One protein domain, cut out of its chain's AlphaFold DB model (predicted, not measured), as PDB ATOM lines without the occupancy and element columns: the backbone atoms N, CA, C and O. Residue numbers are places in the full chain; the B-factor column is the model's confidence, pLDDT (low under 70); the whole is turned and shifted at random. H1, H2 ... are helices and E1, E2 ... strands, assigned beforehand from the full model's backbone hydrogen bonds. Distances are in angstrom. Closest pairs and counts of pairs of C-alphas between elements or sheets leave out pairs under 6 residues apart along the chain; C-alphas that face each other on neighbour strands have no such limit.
ATOM      1  N   PHE A   4     138.439 112.917  88.648       75.31
ATOM      2  CA  PHE A   4     138.339 114.042  89.580       75.31
ATOM      3  C   PHE A   4     136.926 114.255  90.159       75.31
ATOM      4  O   PHE A   4     136.784 114.561  91.340       75.31
ATOM      5  N   LEU A   5     135.869 114.071  89.358       80.19
ATOM      6  CA  LEU A   5     134.484 114.214  89.823       80.19
ATOM      7  C   LEU A   5     134.060 113.041  90.720       80.19
ATOM      8  O   LEU A   5     133.322 113.251  91.681       80.19
ATOM      9  N   LYS A   6     134.565 111.825  90.460       80.31
ATOM     10  CA  LYS A   6     134.312 110.648  91.314       80.31
ATOM     11  C   LYS A   6     134.939 110.804  92.700       80.31
ATOM     12  O   LYS A   6     134.325 110.429  93.694       80.31
ATOM     13  N   ALA A   7     136.131 111.397  92.778       79.31
ATOM     14  CA  ALA A   7     136.779 111.696  94.055       79.31
ATOM     15  C   ALA A   7     135.956 112.684  94.904       79.31
ATOM     16  O   ALA A   7     135.870 112.526  96.120       79.31
ATOM     17  N   PHE A   8     135.289 113.654  94.269       76.00
ATOM     18  CA  PHE A   8     134.444 114.630  94.963       76.00
ATOM     19  C   PHE A   8     133.124 114.029  95.479       76.00
ATOM     20  O   PHE A   8     132.588 114.479  96.487       76.00
ATOM     21  N   GLN A   9     132.608 112.987  94.823       78.69
ATOM     22  CA  GLN A   9     131.398 112.284  95.267       78.69
ATOM     23  C   GLN A   9     131.632 111.384  96.492       78.69
ATOM     24  O   GLN A   9     130.688 111.119  97.230       78.69
ATOM     25  N   ASN A  10     132.875 110.965  96.745       81.12
ATOM     26  CA  ASN A  10     133.250 110.132  97.897       81.12
ATOM     27  C   ASN A  10     133.671 110.944  99.139       81.12
ATOM     28  O   ASN A  10     134.301 110.403 100.050       81.12
ATOM     29  N   LEU A  11     133.360 112.243  99.195       78.94
ATOM     30  CA  LEU A  11     133.666 113.072 100.360       78.94
ATOM     31  C   LEU A  11     132.790 112.665 101.562       78.94
ATOM     32  O   LEU A  11     131.563 112.611 101.430       78.94
ATOM     33  N   PRO A  12     133.378 112.406 102.746       79.94
ATOM     34  CA  PRO A  12     132.600 112.157 103.952       79.94
ATOM     35  C   PRO A  12     131.728 113.376 104.295       79.94
ATOM     36  O   PRO A  12     132.113 114.518 104.015       79.94
ATOM     37  N   PRO A  13     130.560 113.167 104.926       79.25
ATOM     38  CA  PRO A  13     129.670 114.258 105.288       79.25
ATOM     39  C   PRO A  13     130.371 115.240 106.236       79.25
ATOM     40  O   PRO A  13     131.013 114.847 107.211       79.25
ATOM     41  N   LEU A  14     130.233 116.538 105.955       74.56
ATOM     42  CA  LEU A  14     130.798 117.605 106.782       74.56
ATOM     43  C   LEU A  14     130.183 117.579 108.188       74.56
ATOM     44  O   LEU A  14     129.021 117.935 108.390       74.56
ATOM     45  N   ILE A  15     130.993 117.199 109.176       76.31
ATOM     46  CA  ILE A  15     130.622 117.260 110.589       76.31
ATOM     47  C   ILE A  15     130.551 118.735 110.996       76.31
ATOM     48  O   ILE A  15     131.558 119.447 111.002       76.31
ATOM     49  N   LYS A  16     129.355 119.212 111.355       74.50
ATOM     50  CA  LYS A  16     129.174 120.568 111.887       74.50
ATOM     51  C   LYS A  16     129.839 120.660 113.260       74.50
ATOM     52  O   LYS A  16     129.403 120.014 114.211       74.50
ATOM     53  N   LYS A  17     130.898 121.466 113.367       77.69
ATOM     54  CA  LYS A  17     131.581 121.725 114.641       77.69
ATOM     55  C   LYS A  17     130.665 122.516 115.578       77.69
ATOM     56  O   LYS A  17     130.095 123.536 115.185       77.69
ATOM     57  N   LYS A  18     130.561 122.053 116.821       82.31
ATOM     58  CA  LYS A  18     129.910 122.785 117.912       82.31
ATOM     59  C   LYS A  18     130.801 123.948 118.338       82.31
ATOM     60  O   LYS A  18     132.012 123.768 118.455       82.31
ATOM     61  N   HIS A  19     130.218 125.126 118.539       83.19
ATOM     62  CA  HIS A  19     130.947 126.311 118.985       83.19
ATOM     63  C   HIS A  19     130.549 126.625 120.421       83.19
ATOM     64  O   HIS A  19     129.370 126.579 120.759       83.19
ATOM     65  N   PHE A  20     131.529 126.953 121.258       84.75
ATOM     66  CA  PHE A  20     131.307 127.310 122.654       84.75
ATOM     67  C   PHE A  20     131.845 128.708 122.903       84.75
ATOM     68  O   PHE A  20     132.948 129.040 122.472       84.75
ATOM     69  N   VAL A  21     131.059 129.521 123.599       83.12
ATOM     70  CA  VAL A  21     131.443 130.880 123.972       83.12
ATOM     71  C   VAL A  21     131.183 131.070 125.458       83.12
ATOM     72  O   VAL A  21     130.130 130.684 125.969       83.12
ATOM     73  N   THR A  22     132.146 131.682 126.143       85.50
ATOM     74  CA  THR A  22     132.047 132.014 127.566       85.50
ATOM     75  C   THR A  22     131.708 133.490 127.721       85.50
ATOM     76  O   THR A  22     132.516 134.358 127.398       85.50
ATOM     77  N   ILE A  23     130.510 133.789 128.226       84.12
ATOM     78  CA  ILE A  23     130.038 135.156 128.474       84.12
ATOM     79  C   ILE A  23     129.781 135.293 129.970       84.12
ATOM     80  O   ILE A  23     128.948 134.579 130.528       84.12
ATOM     81  N   GLN A  24     130.498 136.207 130.632       79.19
ATOM     82  CA  GLN A  24     130.365 136.473 132.075       79.19
ATOM     83  C   GLN A  24     130.465 135.198 132.946       79.19
ATOM     84  O   GLN A  24     129.686 135.006 133.874       79.19
ATOM     85  N   GLY A  25     131.389 134.291 132.609       80.94
ATOM     86  CA  GLY A  25     131.623 133.044 133.351       80.94
ATOM     87  C   GLY A  25     130.650 131.897 133.044       80.94
ATOM     88  O   GLY A  25     130.847 130.799 133.554       80.94
ATOM     89  N   LYS A  26     129.638 132.107 132.192       84.19
ATOM     90  CA  LYS A  26     128.751 131.042 131.699       84.19
ATOM     91  C   LYS A  26     129.179 130.595 130.304       84.19
ATOM     92  O   LYS A  26     129.269 131.424 129.397       84.19
ATOM     93  N   THR A  27     129.404 129.297 130.130       84.62
ATOM     94  CA  THR A  27     129.730 128.680 128.836       84.62
ATOM     95  C   THR A  27     128.458 128.192 128.164       84.62
ATOM     96  O   THR A  27     127.703 127.431 128.767       84.62
ATOM     97  N   VAL A  28     128.220 128.605 126.919       85.62
ATOM     98  CA  VAL A  28     127.036 128.196 126.150       85.62
ATOM     99  C   VAL A  28     127.431 127.696 124.765       85.62
ATOM    100  O   VAL A  28     128.319 128.257 124.120       85.62
ATOM    101  N   GLU A  29     126.774 126.617 124.330       85.25
ATOM    102  CA  GLU A  29     126.862 126.105 122.961       85.25
ATOM    103  C   GLU A  29     126.070 127.034 122.033       85.25
ATOM    104  O   GLU A  29     124.883 127.284 122.243       85.25
ATOM    105  N   VAL A  30     126.738 127.571 121.017       84.69
ATOM    106  CA  VAL A  30     126.182 128.554 120.084       84.69
ATOM    107  C   VAL A  30     126.397 128.122 118.636       84.69
ATOM    108  O   VAL A  30     127.191 127.227 118.332       84.69
ATOM    109  N   SER A  31     125.689 128.774 117.714       86.94
ATOM    110  CA  SER A  31     125.938 128.620 116.282       86.94
ATOM    111  C   SER A  31     127.231 129.336 115.860       86.94
ATOM    112  O   SER A  31     127.754 130.199 116.570       86.94
ATOM    113  N   LEU A  32     127.734 129.004 114.669       84.25
ATOM    114  CA  LEU A  32     128.927 129.631 114.090       84.25
ATOM    115  C   LEU A  32     128.751 131.145 113.902       84.25
ATOM    116  O   LEU A  32     129.646 131.914 114.244       84.25
ATOM    117  N   GLU A  33     127.593 131.583 113.401       85.50
ATOM    118  CA  GLU A  33     127.300 133.006 113.178       85.50
ATOM    119  C   GLU A  33     127.333 133.791 114.489       85.50
ATOM    120  O   GLU A  33     127.937 134.861 114.574       85.50
ATOM    121  N   THR A  34     126.740 133.227 115.542       84.44
ATOM    122  CA  THR A  34     126.744 133.846 116.865       84.44
ATOM    123  C   THR A  34     128.146 133.848 117.470       84.44
ATOM    124  O   THR A  34     128.557 134.855 118.039       84.44
ATOM    125  N   SER A  35     128.924 132.775 117.297       86.38
ATOM    126  CA  SER A  35     130.322 132.737 117.739       86.38
ATOM    127  C   SER A  35     131.177 133.798 117.041       86.38
ATOM    128  O   SER A  35     131.963 134.474 117.704       86.38
ATOM    129  N   LEU A  36     131.005 133.992 115.730       87.62
ATOM    130  CA  LEU A  36     131.692 135.044 114.977       87.62
ATOM    131  C   LEU A  36     131.274 136.439 115.440       87.62
ATOM    132  O   LEU A  36     132.131 137.304 115.618       87.62
ATOM    133  N   ALA A  37     129.979 136.659 115.675       86.44
ATOM    134  CA  ALA A  37     129.482 137.924 116.202       86.44
ATOM    135  C   ALA A  37     130.080 138.230 117.584       86.44
ATOM    136  O   ALA A  37     130.467 139.372 117.851       86.44
ATOM    137  N   VAL A  38     130.205 137.228 118.461       87.88
ATOM    138  CA  VAL A  38     130.838 137.425 119.770       87.88
ATOM    139  C   VAL A  38     132.328 137.719 119.633       87.88
ATOM    140  O   VAL A  38     132.807 138.666 120.248       87.88
ATOM    141  N   ASN A  39     133.045 137.002 118.766       86.31
ATOM    142  CA  ASN A  39     134.464 137.267 118.517       86.31
ATOM    143  C   ASN A  39     134.708 138.664 117.927       86.31
ATOM    144  O   ASN A  39     135.680 139.318 118.287       86.31
ATOM    145  N   LYS A  40     133.815 139.149 117.055       88.50
ATOM    146  CA  LYS A  40     133.922 140.479 116.438       88.50
ATOM    147  C   LYS A  40     133.704 141.618 117.434       88.50
ATOM    148  O   LYS A  40     134.379 142.637 117.349       88.50
ATOM    149  N   HIS A  41     132.732 141.474 118.333       85.50
ATOM    150  CA  HIS A  41     132.370 142.522 119.293       85.50
ATOM    151  C   HIS A  41     133.107 142.400 120.638       85.50
ATOM    152  O   HIS A  41     133.118 143.357 121.407       85.50
ATOM    153  N   GLY A  42     133.726 141.249 120.911       84.88
ATOM    154  CA  GLY A  42     134.291 140.900 122.210       84.88
ATOM    155  C   GLY A  42     133.229 140.352 123.167       84.88
ATOM    156  O   GLY A  42     132.061 140.742 123.133       84.88
ATOM    157  N   THR A  43     133.631 139.444 124.059       84.00
ATOM    158  CA  THR A  43     132.737 138.826 125.057       84.00
ATOM    159  C   THR A  43     132.165 139.848 126.041       84.00
ATOM    160  O   THR A  43     131.023 139.720 126.477       84.00
ATOM    161  N   GLU A  44     132.916 140.909 126.342       83.88
ATOM    162  CA  GLU A  44     132.510 141.985 127.251       83.88
ATOM    163  C   GLU A  44     131.361 142.846 126.720       83.88
ATOM    164  O   GLU A  44     130.655 143.485 127.505       83.88
ATOM    165  N   ALA A  45     131.150 142.872 125.402       85.94
ATOM    166  CA  ALA A  45     130.080 143.640 124.778       85.94
ATOM    167  C   ALA A  45     128.702 142.987 124.945       85.94
ATOM    168  O   ALA A  45     127.692 143.610 124.618       85.94
ATOM    169  N   TYR A  46     128.635 141.761 125.469       87.50
ATOM    170  CA  TYR A  46     127.389 141.035 125.685       87.50
ATOM    171  C   TYR A  46     126.991 141.032 127.159       87.50
ATOM    172  O   TYR A  46     127.818 141.120 128.068       87.50
ATOM    173  N   MET A  47     125.687 140.953 127.394       87.38
ATOM    174  CA  MET A  47     125.090 140.799 128.713       87.38
ATOM    175  C   MET A  47     124.016 139.719 128.682       87.38
ATOM    176  O   MET A  47     123.321 139.548 127.678       87.38
ATOM    177  N   TRP A  48     123.849 139.013 129.794       84.88
ATOM    178  CA  TRP A  48     122.737 138.086 129.968       84.88
ATOM    179  C   TRP A  48     121.431 138.845 130.211       84.88
ATOM    180  O   TRP A  48     121.345 139.679 131.111       84.88
ATOM    181  N   LYS A  49     120.398 138.532 129.426       84.25
ATOM    182  CA  LYS A  49     119.025 138.996 129.633       84.25
ATOM    183  C   LYS A  49     118.121 137.766 129.734       84.25
ATOM    184  O   LYS A  49     117.603 137.275 128.733       84.25
ATOM    185  N   GLY A  50     117.981 137.249 130.956       83.38
ATOM    186  CA  GLY A  50     117.367 135.941 131.201       83.38
ATOM    187  C   GLY A  50     118.242 134.817 130.642       83.38
ATOM    188  O   GLY A  50     119.443 134.786 130.916       83.38
ATOM    189  N   ASP A  51     117.656 133.950 129.814       80.25
ATOM    190  CA  ASP A  51     118.333 132.786 129.214       80.25
ATOM    191  C   ASP A  51     119.051 133.085 127.889       80.25
ATOM    192  O   ASP A  51     119.729 132.222 127.332       80.25
ATOM    193  N   LYS A  52     118.917 134.306 127.358       82.19
ATOM    194  CA  LYS A  52     119.582 134.738 126.120       82.19
ATOM    195  C   LYS A  52     120.586 135.840 126.427       82.19
ATOM    196  O   LYS A  52     120.296 136.757 127.195       82.19
ATOM    197  N   PHE A  53     121.757 135.785 125.802       84.50
ATOM    198  CA  PHE A  53     122.703 136.894 125.846       84.50
ATOM    199  C   PHE A  53     122.436 137.855 124.688       84.50
ATOM    200  O   PHE A  53     122.154 137.448 123.562       84.50
ATOM    201  N   VAL A  54     122.495 139.147 124.980       86.44
ATOM    202  CA  VAL A  54     122.229 140.233 124.035       86.44
ATOM    203  C   VAL A  54     123.373 141.234 124.074       86.44
ATOM    204  O   VAL A  54     124.064 141.364 125.086       86.44
ATOM    205  N   LEU A  55     123.583 141.943 122.968       87.50
ATOM    206  CA  LEU A  55     124.560 143.023 122.919       87.50
ATOM    207  C   LEU A  55     124.139 144.127 123.902       87.50
ATOM    208  O   LEU A  55     122.967 144.508 123.950       87.50
ATOM    209  N   LYS A  56     125.092 144.637 124.685       87.94
ATOM    210  CA  LYS A  56     124.855 145.753 125.601       87.94
ATOM    211  C   LYS A  56     124.321 146.951 124.802       87.94
ATOM    212  O   LYS A  56     124.886 147.285 123.755       87.94
TER     213      LYS A  56
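Overview. This is residues 4 to 56 of the 100 residues of an uncharacterized protein of Verrucomicrobia bacterium TMED56 (UniProt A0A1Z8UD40). Two strand hairpins, E1 with E2 and E3 with E4, and the helix H2 beside E1 make a small body, and from it a long thin arm, residues 4 to 15, sticks out with the short helix H1 at its far end. The arm makes the length of the whole, which is extended, with a radius of gyration of the C-alphas of 16.5 A and spans of 50 by 19 by 14 A. The printed part has 53 residues, with two named helices and four named strands in the order H1, E1, E2, H2, E3, E4. It is mixed, helices and strands, and each hairpin is an antiparallel sheet of two strands.

Along the chain. Find C-alpha 19 at (130.947, 126.311, 118.985); from there E1, residues 19 to 23, runs 13.0 A. E2, residues 26 to 30, returns over 12.2 A. Next look at H2, residues 32 to 41, the longest helix at 14.3 A. E3, residues 46 to 49, spans 9.5 A, and E4, residues 52 to 55, spans 10.2 A and ends at C-alpha 55 at (124.560, 143.023, 122.919). Go back to C-alpha 4 at (138.339, 114.042, 89.580) for H1, residues 4 to 9, 9.1 A long.

Arrangement. Begin with the hairpin of E1 and E2, antiparallel at 148 degrees between their directions, where N 30 and O 19 are 2.8 A apart and N 23 and O 26 are 2.9 A apart, both within hydrogen-bond range. Look next at H2, where the closest C-alphas to E1 are those of Leu 32 and His 19, 6.3 A apart. The hairpin of E3 and E4 is antiparallel at 139 degrees, with N 54 and O 47 within hydrogen-bond range at 2.8 A. Its closest C-alphas to E1 are those of Tyr 46 and Ile 23, 7.0 A apart. E2 is apart from E3 and E4, and H2 is apart from E4. H1 is apart from E2, H2, E3 and E4. In H1 and H2 every O i to N i+4 pair is within hydrogen-bond range.

Size, cuts and confidence. The C-alphas farthest apart are those of Phe 4 and Gly 50, at 51.5 A. Residues 4 to 15, of which 4 to 9 belong to H1, stand free; without them the body of 41 residues spans 28 by 20 by 14 A, with a radius of gyration of 9.6 A. The link from H1 to E1, 9 residues, is short, and the other four links are tight. The printed part has no cut. The mean pLDDT of the printed part is 83.1, and no printed residue is under 70.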